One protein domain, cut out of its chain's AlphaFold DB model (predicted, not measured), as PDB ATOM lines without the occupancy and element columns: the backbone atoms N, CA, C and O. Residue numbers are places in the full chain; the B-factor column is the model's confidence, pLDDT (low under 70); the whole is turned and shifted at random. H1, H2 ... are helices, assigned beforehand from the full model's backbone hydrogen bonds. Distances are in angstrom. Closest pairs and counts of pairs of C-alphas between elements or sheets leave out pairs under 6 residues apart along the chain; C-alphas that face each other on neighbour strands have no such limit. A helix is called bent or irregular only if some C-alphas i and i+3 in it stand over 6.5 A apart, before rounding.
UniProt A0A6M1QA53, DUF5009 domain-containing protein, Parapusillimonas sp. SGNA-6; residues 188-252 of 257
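What this domain is: This is residues 188 to 252 of the 257 residues of the protein "DUF5009 domain-containing protein" of Parapusillimonas sp. SGNA-6 (UniProt A0A6M1QA53). One long helix, H4, makes the long side of a loose triangular frame; H2 packs across its later part at a steep tilt and slants away from it, and H3 leads from the far end of H2 back to the beginning of H4. The short helix H1 packs beside the later part of H4. The printed part has 65 residues with four named helices, in the order H1, H2, H3, H4, and no named strand; the class is all helix. It is only just compact, close to loose, with a radius of gyration of the C-alphas of 12.9 A. The outline is elongated, spanning 39 by 24 by 14 A.

How they stand to each other: H4, residues 227 to 250, is the hub, touching three other helices. H2, residues 195 to 212, touches residues 237 to 245 of H4 alone; their closest C-alphas, those of Ala 198 and Thr 245, are 5.7 A apart. H2 and H4 stand at a steep tilt of 64 degrees, opposite ways. H3, residues 216 to 225, forms a helical hairpin with H4, at a shallow tilt of 34.8 degrees, only just short of steep, opposite ways. H3 touches residues 229 to 233 of H4 alone, with the C-alphas of Ser 223 and Gly 230 closest at 4.3 A. H2 and H3 only just touch, with 3 pairs of C-alphas within 8 A, and only at the corner by their link; residues 207 to 211 alone of H2 take part. Their closest C-alphas, those of Leu 210 and Leu 216, are 5.0 A apart, and their lines are about perpendicular, at 84 degrees. H1, residues 188 to 192, touches residues 242 to 249 of H4 alone, the C-alphas of Lys 190 and Asn 246 being closest at 5.7 A. H1 and H2 are close but not clearly touching, with the C-alphas of Asn 191 and Ala 198 closest at 6.2 A, and H1 and H3 are apart. Every O i to N i+4 pair is within hydrogen-bond range in H1 and H4, against 9 of 14 in H2 and 4 of 6 in H3.

Where its parts are: H4 runs 35.1 A from C-alpha 227 at (28.325, 116.615, 120.313) to C-alpha 250 at (7.260, 115.624, 148.341). H2 is 25.5 A long, with a kink of 32 degrees near residue 202; it is only just irregular, with C-alphas 199 and 202 6.9 A apart. H3 is 15.1 A long and neither bent nor irregular, but only just: C-alphas 220 and 223 are 6.1 A apart. H1 is 6.5 A long and begins with C-alpha 188 at (7.476, 119.779, 136.226).

The domain as a whole: The two C-alphas farthest apart, those of Ile 225 and Arg 252, are 40.2 A apart. The printed part has no cut. The links H1 to H2, H2 to H3 and H3 to H4 are tight. The mean pLDDT of the printed part is 89.9, and no printed residue is under 70.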
ATOM      1  N   ILE A 188       7.123 118.411 136.635       90.00
ATOM      2  CA  ILE A 188       7.476 119.779 136.226       90.00
ATOM      3  C   ILE A 188       6.886 120.807 137.207       90.00
ATOM      4  O   ILE A 188       7.595 121.711 137.650       90.00
ATOM      5  N   VAL A 189       5.627 120.633 137.622       91.19
ATOM      6  CA  VAL A 189       4.972 121.516 138.606       91.19
ATOM      7  C   VAL A 189       5.716 121.515 139.948       91.19
ATOM      8  O   VAL A 189       5.976 122.579 140.507       91.19
ATOM      9  N   LYS A 190       6.116 120.343 140.451       90.88
ATOM     10  CA  LYS A 190       6.866 120.209 141.716       90.88
ATOM     11  C   LYS A 190       8.247 120.862 141.675       90.88
ATOM     12  O   LYS A 190       8.706 121.349 142.707       90.88
ATOM     13  N   ASN A 191       8.886 120.900 140.505       90.75
ATOM     14  CA  ASN A 191      10.126 121.651 140.310       90.75
ATOM     15  C   ASN A 191       9.872 123.163 140.394       90.75
ATOM     16  O   ASN A 191      10.605 123.868 141.083       90.75
ATOM     17  N   GLY A 192       8.789 123.651 139.780       87.69
ATOM     18  CA  GLY A 192       8.381 125.057 139.878       87.69
ATOM     19  C   GLY A 192       7.999 125.504 141.295       87.69
ATOM     20  O   GLY A 192       8.190 126.664 141.640       87.69
ATOM     21  N   GLN A 193       7.510 124.592 142.141       89.31
ATOM     22  CA  GLN A 193       7.223 124.862 143.559       89.31
ATOM     23  C   GLN A 193       8.484 124.983 144.427       89.31
ATOM     24  O   GLN A 193       8.403 125.489 145.547       89.31
ATOM     25  N   ASN A 194       9.637 124.511 143.943       92.38
ATOM     26  CA  ASN A 194      10.893 124.510 144.690       92.38
ATOM     27  C   ASN A 194      12.078 124.941 143.804       92.38
ATOM     28  O   ASN A 194      13.033 124.179 143.611       92.38
ATOM     29  N   PRO A 195      12.022 126.163 143.240       90.38
ATOM     30  CA  PRO A 195      12.955 126.599 142.205       90.38
ATOM     31  C   PRO A 195      14.391 126.734 142.725       90.38
ATOM     32  O   PRO A 195      15.331 126.483 141.979       90.38
ATOM     33  N   MET A 196      14.576 127.068 144.009       91.38
ATOM     34  CA  MET A 196      15.908 127.182 144.615       91.38
ATOM     35  C   MET A 196      16.618 125.831 144.702       91.38
ATOM     36  O   MET A 196      17.801 125.748 144.381       91.38
ATOM     37  N   ILE A 197      15.909 124.754 145.068       92.19
ATOM     38  CA  ILE A 197      16.506 123.412 145.037       92.19
ATOM     39  C   ILE A 197      16.812 123.005 143.598       92.19
ATOM     40  O   ILE A 197      17.930 122.568 143.342       92.19
ATOM     41  N   ALA A 198      15.885 123.213 142.655       91.19
ATOM     42  CA  ALA A 198      16.130 122.910 141.242       91.19
ATOM     43  C   ALA A 198      17.387 123.620 140.703       91.19
ATOM     44  O   ALA A 198      18.171 123.030 139.963       91.19
ATOM     45  N   TYR A 199      17.613 124.867 141.122       89.56
ATOM     46  CA  TYR A 199      18.783 125.651 140.740       89.56
ATOM     47  C   TYR A 199      20.088 125.133 141.373       89.56
ATOM     48  O   TYR A 199      21.093 124.954 140.686       89.56
ATOM     49  N   CYS A 200      20.069 124.865 142.679       91.44
ATOM     50  CA  CYS A 200      21.262 124.566 143.472       91.44
ATOM     51  C   CYS A 200      21.691 123.090 143.435       91.44
ATOM     52  O   CYS A 200      22.877 122.788 143.588       91.44
ATOM     53  N   VAL A 201      20.752 122.156 143.251       93.44
ATOM     54  CA  VAL A 201      20.998 120.713 143.433       93.44
ATOM     55  C   VAL A 201      22.042 120.168 142.465       93.44
ATOM     56  O   VAL A 201      22.846 119.317 142.840       93.44
ATOM     57  N   SER A 202      22.083 120.688 141.238       90.56
ATOM     58  CA  SER A 202      23.060 120.263 140.239       90.56
ATOM     59  C   SER A 202      24.489 120.549 140.696       90.56
ATOM     60  O   SER A 202      25.323 119.646 140.682       90.56
ATOM     61  N   ALA A 203      24.749 121.768 141.175       91.00
ATOM     62  CA  ALA A 203      26.081 122.206 141.580       91.00
ATOM     63  C   ALA A 203      26.494 121.686 142.965       91.00
ATOM     64  O   ALA A 203      27.636 121.272 143.141       91.00
ATOM     65  N   PHE A 204      25.584 121.690 143.946       92.00
ATOM     66  CA  PHE A 204      25.929 121.379 145.340       92.00
ATOM     67  C   PHE A 204      25.689 119.928 145.751       92.00
ATOM     68  O   PHE A 204      26.163 119.518 146.806       92.00
ATOM     69  N   PHE A 205      24.966 119.142 144.951       93.31
ATOM     70  CA  PHE A 205      24.673 117.751 145.289       93.31
ATOM     71  C   PHE A 205      25.045 116.785 144.164       93.31
ATOM     72  O   PHE A 205      25.874 115.905 144.377       93.31
ATOM     73  N   ILE A 206      24.505 116.964 142.954       93.44
ATOM     74  CA  ILE A 206      24.719 116.019 141.843       93.44
ATOM     75  C   ILE A 206      26.202 115.951 141.467       93.44
ATOM     76  O   ILE A 206      26.781 114.867 141.489       93.44
ATOM     77  N   THR A 207      26.831 117.086 141.157       92.69
ATOM     78  CA  THR A 207      28.241 117.111 140.743       92.69
ATOM     79  C   THR A 207      29.191 116.571 141.827       92.69
ATOM     80  O   THR A 207      29.981 115.684 141.498       92.69
ATOM     81  N   PRO A 208      29.109 116.992 143.109       92.94
ATOM     82  CA  PRO A 208      29.941 116.426 144.171       92.94
ATOM     83  C   PRO A 208      29.752 114.917 144.356       92.94
ATOM     84  O   PRO A 208      30.739 114.193 144.458       92.94
ATOM     85  N   VAL A 209      28.510 114.417 144.339       93.94
ATOM     86  CA  VAL A 209      28.232 112.976 144.484       93.94
ATOM     87  C   VAL A 209      28.810 112.183 143.313       93.94
ATOM     88  O   VAL A 209      29.472 111.170 143.531       93.94
ATOM     89  N   LEU A 210      28.633 112.651 142.073       92.00
ATOM     90  CA  LEU A 210      29.241 112.005 140.903       92.00
ATOM     91  C   LEU A 210      30.774 112.014 140.969       92.00
ATOM     92  O   LEU A 210      31.409 111.066 140.497       92.00
ATOM     93  N   GLY A 211      31.365 113.061 141.551       91.94
ATOM     94  CA  GLY A 211      32.802 113.154 141.806       91.94
ATOM     95  C   GLY A 211      33.282 112.126 142.831       91.94
ATOM     96  O   GLY A 211      34.246 111.413 142.563       91.94
ATOM     97  N   LEU A 212      32.575 111.993 143.958       93.69
ATOM     98  CA  LEU A 212      32.898 111.033 145.024       93.69
ATOM     99  C   LEU A 212      32.787 109.570 144.573       93.69
ATOM    100  O   LEU A 212      33.552 108.729 145.030       93.69
ATOM    101  N   VAL A 213      31.865 109.259 143.658       93.81
ATOM    102  CA  VAL A 213      31.712 107.907 143.081       93.81
ATOM    103  C   VAL A 213      32.666 107.689 141.888       93.81
ATOM    104  O   VAL A 213      32.642 106.640 141.252       93.81
ATOM    105  N   HIS A 214      33.523 108.666 141.563       89.69
ATOM    106  CA  HIS A 214      34.461 108.634 140.430       89.69
ATOM    107  C   HIS A 214      33.802 108.448 139.046       89.69
ATOM    108  O   HIS A 214      34.460 108.062 138.081       89.69
ATOM    109  N   ILE A 215      32.512 108.772 138.914       89.06
ATOM    110  CA  ILE A 215      31.757 108.697 137.651       89.06
ATOM    111  C   ILE A 215      31.862 110.009 136.859       89.06
ATOM    112  O   ILE A 215      31.762 110.011 135.631       89.06
ATOM    113  N   LEU A 216      32.095 111.136 137.539       86.00
ATOM    114  CA  LEU A 216      32.172 112.459 136.916       86.00
ATOM    115  C   LEU A 216      33.171 112.549 135.736       86.00
ATOM    116  O   LEU A 216      32.764 113.051 134.687       86.00
ATOM    117  N   PRO A 217      34.401 111.991 135.809       84.56
ATOM    118  CA  PRO A 217      35.343 112.021 134.683       84.56
ATOM    119  C   PRO A 217      34.815 111.315 133.424       84.56
ATOM    120  O   PRO A 217      35.083 111.743 132.301       84.56
ATOM    121  N   VAL A 218      34.009 110.260 133.588       83.50
ATOM    122  CA  VAL A 218      33.354 109.577 132.460       83.50
ATOM    123  C   VAL A 218      32.344 110.518 131.802       83.50
ATOM    124  O   VAL A 218      32.323 110.661 130.585       83.50
ATOM    125  N   PHE A 219      31.552 111.239 132.597       81.12
ATOM    126  CA  PHE A 219      30.606 112.224 132.070       81.12
ATOM    127  C   PHE A 219      31.288 113.414 131.389       81.12
ATOM    128  O   PHE A 219      30.735 113.985 130.446       81.12
ATOM    129  N   ASP A 220      32.467 113.819 131.847       82.25
ATOM    130  CA  ASP A 220      33.205 114.927 131.242       82.25
ATOM    131  C   ASP A 220      33.841 114.538 129.906       82.25
ATOM    132  O   ASP A 220      33.779 115.320 128.955       82.25
ATOM    133  N   THR A 221      34.318 113.300 129.771       85.12
ATOM    134  CA  THR A 221      34.870 112.806 128.499       85.12
ATOM    135  C   THR A 221      33.802 112.585 127.426       85.12
ATOM    136  O   THR A 221      34.073 112.843 126.252       85.12
ATOM    137  N   LEU A 222      32.566 112.217 127.796       80.19
ATOM    138  CA  LEU A 222      31.458 112.010 126.844       80.19
ATOM    139  C   LEU A 222      31.245 113.198 125.896       80.19
ATOM    140  O   LEU A 222      31.017 113.003 124.704       80.19
ATOM    141  N   SER A 223      31.344 114.430 126.402       75.19
ATOM    142  CA  SER A 223      31.104 115.635 125.589       75.19
ATOM    143  C   SER A 223      32.226 115.912 124.581       75.19
ATOM    144  O   SER A 223      31.976 116.558 123.567       75.19
ATOM    145  N   GLY A 224      33.439 115.412 124.839       78.31
ATOM    146  CA  GLY A 224      34.589 115.553 123.942       78.31
ATOM    147  C   GLY A 224      34.613 114.542 122.793       78.31
ATOM    148  O   GLY A 224      35.287 114.779 121.798       78.31
ATOM    149  N   ILE A 225      33.872 113.433 122.904       83.00
ATOM    150  CA  ILE A 225      33.850 112.366 121.889       83.00
ATOM    151  C   ILE A 225      32.898 112.718 120.741       83.00
ATOM    152  O   ILE A 225      33.249 112.577 119.573       83.00
ATOM    153  N   HIS A 226      31.676 113.163 121.058       84.12
ATOM    154  CA  HIS A 226      30.681 113.521 120.047       84.12
ATOM    155  C   HIS A 226      29.672 114.549 120.599       84.12
ATOM    156  O   HIS A 226      29.154 114.344 121.699       84.12
ATOM    157  N   PRO A 227      29.275 115.595 119.843       82.62
ATOM    158  CA  PRO A 227      28.325 116.615 120.313       82.62
ATOM    159  C   PRO A 227      27.001 116.065 120.882       82.62
ATOM    160  O   PRO A 227      26.536 116.511 121.929       82.62
ATOM    161  N   TYR A 228      26.411 115.041 120.249       86.31
ATOM    162  CA  TYR A 228      25.200 114.364 120.746       86.31
ATOM    163  C   TYR A 228      25.358 113.719 122.133       86.31
ATOM    164  O   TYR A 228      24.388 113.649 122.884       86.31
ATOM    165  N   LEU A 229      26.561 113.287 122.518       87.38
ATOM    166  CA  LEU A 229      26.799 112.739 123.856       87.38
ATOM    167  C   LEU A 229      26.787 113.836 124.931       87.38
ATOM    168  O   LEU A 229      26.385 113.580 126.066       87.38
ATOM    169  N   GLY A 230      27.115 115.081 124.565       85.62
ATOM    170  CA  GLY A 230      26.879 116.252 125.414       85.62
ATOM    171  C   GLY A 230      25.388 116.487 125.691       85.62
ATOM    172  O   GLY A 230      25.003 116.829 126.814       85.62
ATOM    173  N   LEU A 231      24.521 116.215 124.709       87.50
ATOM    174  CA  LEU A 231      23.068 116.248 124.901       87.50
ATOM    175  C   LEU A 231      22.616 115.147 125.866       87.50
ATOM    176  O   LEU A 231      21.868 115.434 126.797       87.50
ATOM    177  N   VAL A 232      23.117 113.918 125.706       88.88
ATOM    178  CA  VAL A 232      22.816 112.800 126.620       88.88
ATOM    179  C   VAL A 232      23.221 113.138 128.057       88.88
ATOM    180  O   VAL A 232      22.401 113.000 128.967       88.88
ATOM    181  N   LYS A 233      24.438 113.659 128.267       88.19
ATOM    182  CA  LYS A 233      24.891 114.162 129.576       88.19
ATOM    183  C   LYS A 233      23.895 115.163 130.155       88.19
ATOM    184  O   LYS A 233      23.470 115.014 131.298       88.19
ATOM    185  N   THR A 234      23.503 116.157 129.365       88.62
ATOM    186  CA  THR A 234      22.581 117.211 129.805       88.62
ATOM    187  C   THR A 234      21.221 116.636 130.205       88.62
ATOM    188  O   THR A 234      20.693 116.988 131.259       88.62
ATOM    189  N   VAL A 235      20.679 115.698 129.422       91.75
ATOM    190  CA  VAL A 235      19.416 115.009 129.735       91.75
ATOM    191  C   VAL A 235      19.516 114.239 131.051       91.75
ATOM    192  O   VAL A 235      18.615 114.347 131.880       91.75
ATOM    193  N   ILE A 236      20.613 113.515 131.286       91.50
ATOM    194  CA  ILE A 236      20.822 112.783 132.544       91.50
ATOM    195  C   ILE A 236      20.848 113.750 133.735       91.50
ATOM    196  O   ILE A 236      20.139 113.526 134.716       91.50
ATOM    197  N   TYR A 237      21.603 114.848 133.639       91.81
ATOM    198  CA  TYR A 237      21.652 115.872 134.689       91.81
ATOM    199  C   TYR A 237      20.272 116.478 134.972       91.81
ATOM    200  O   TYR A 237      19.893 116.619 136.134       91.81
ATOM    201  N   ILE A 238      19.490 116.777 133.929       93.12
ATOM    202  CA  ILE A 238      18.120 117.289 134.071       93.12
ATOM    203  C   ILE A 238      17.226 116.259 134.770       93.12
ATOM    204  O   ILE A 238      16.503 116.617 135.698       93.12
ATOM    205  N   LEU A 239      17.276 114.983 134.378       94.31
ATOM    206  CA  LEU A 239      16.465 113.931 135.003       94.31
ATOM    207  C   LEU A 239      16.819 113.733 136.482       94.31
ATOM    208  O   LEU A 239      15.915 113.595 137.312       94.31
ATOM    209  N   LEU A 240      18.109 113.762 136.828       94.19
ATOM    210  CA  LEU A 240      18.571 113.708 138.216       94.19
ATOM    211  C   LEU A 240      18.080 114.922 139.013       94.19
ATOM    212  O   LEU A 240      17.492 114.754 140.083       94.19
ATOM    213  N   MET A 241      18.245 116.129 138.465       95.31
ATOM    214  CA  MET A 241      17.783 117.374 139.082       95.31
ATOM    215  C   MET A 241      16.266 117.351 139.321       95.31
ATOM    216  O   MET A 241      15.824 117.636 140.435       95.31
ATOM    217  N   ILE A 242      15.471 116.936 138.326       94.69
ATOM    218  CA  ILE A 242      14.009 116.802 138.445       94.69
ATOM    219  C   ILE A 242      13.657 115.799 139.544       94.69
ATOM    220  O   ILE A 242      12.774 116.066 140.360       94.69
ATOM    221  N   SER A 243      14.335 114.651 139.575       94.69
ATOM    222  CA  SER A 243      14.045 113.563 140.516       94.69
ATOM    223  C   SER A 243      14.325 113.964 141.961       94.69
ATOM    224  O   SER A 243      13.470 113.778 142.829       94.69
ATOM    225  N   ILE A 244      15.489 114.566 142.221       94.38
ATOM    226  CA  ILE A 244      15.881 114.997 143.568       94.38
ATOM    227  C   ILE A 244      15.002 116.156 144.036       94.38
ATOM    228  O   ILE A 244      14.505 116.133 145.163       94.38
ATOM    229  N   THR A 245      14.738 117.131 143.163       94.19
ATOM    230  CA  THR A 245      13.845 118.251 143.491       94.19
ATOM    231  C   THR A 245      12.440 117.747 143.806       94.19
ATOM    232  O   THR A 245      11.858 118.138 144.813       94.19
ATOM    233  N   ASN A 246      11.907 116.805 143.023       93.81
ATOM    234  CA  ASN A 246      10.607 116.193 143.303       93.81
ATOM    235  C   ASN A 246      10.579 115.454 144.639       93.81
ATOM    236  O   ASN A 246       9.588 115.550 145.367       93.81
ATOM    237  N   TYR A 247      11.641 114.713 144.957       94.44
ATOM    238  CA  TYR A 247      11.769 114.036 146.242       94.44
ATOM    239  C   TYR A 247      11.741 115.041 147.401       94.44
ATOM    240  O   TYR A 247      10.941 114.883 148.328       94.44
ATOM    241  N   ALA A 248      12.532 116.113 147.311       93.56
ATOM    242  CA  ALA A 248      12.560 117.184 148.304       93.56
ATOM    243  C   ALA A 248      11.190 117.871 148.449       93.56
ATOM    244  O   ALA A 248      10.686 118.011 149.565       93.56
ATOM    245  N   THR A 249      10.532 118.209 147.336       92.56
ATOM    246  CA  THR A 249       9.192 118.819 147.334       92.56
ATOM    247  C   THR A 249       8.144 117.900 147.974       92.56
ATOM    248  O   THR A 249       7.355 118.361 148.797       92.56
ATOM    249  N   ASN A 250       8.163 116.589 147.694       92.25
ATOM    250  CA  ASN A 250       7.260 115.624 148.341       92.25
ATOM    251  C   ASN A 250       7.490 115.536 149.861       92.25
ATOM    252  O   ASN A 250       6.538 115.376 150.623       92.25
ATOM    253  N   ARG A 251       8.747 115.656 150.305       93.12
ATOM    254  CA  ARG A 251       9.138 115.689 151.724       93.12
ATOM    255  C   ARG A 251       8.937 117.059 152.384       93.12
ATOM    256  O   ARG A 251       9.199 117.186 153.576       93.12
ATOM    257  N   ARG A 252       8.454 118.063 151.640       90.31
ATOM    258  CA  ARG A 252       8.315 119.465 152.075       90.31
ATOM    259  C   ARG A 252       9.640 120.107 152.511       90.31
ATOM    260  O   ARG A 252       9.649 121.016 153.337       90.31
TER     261      ARG A 252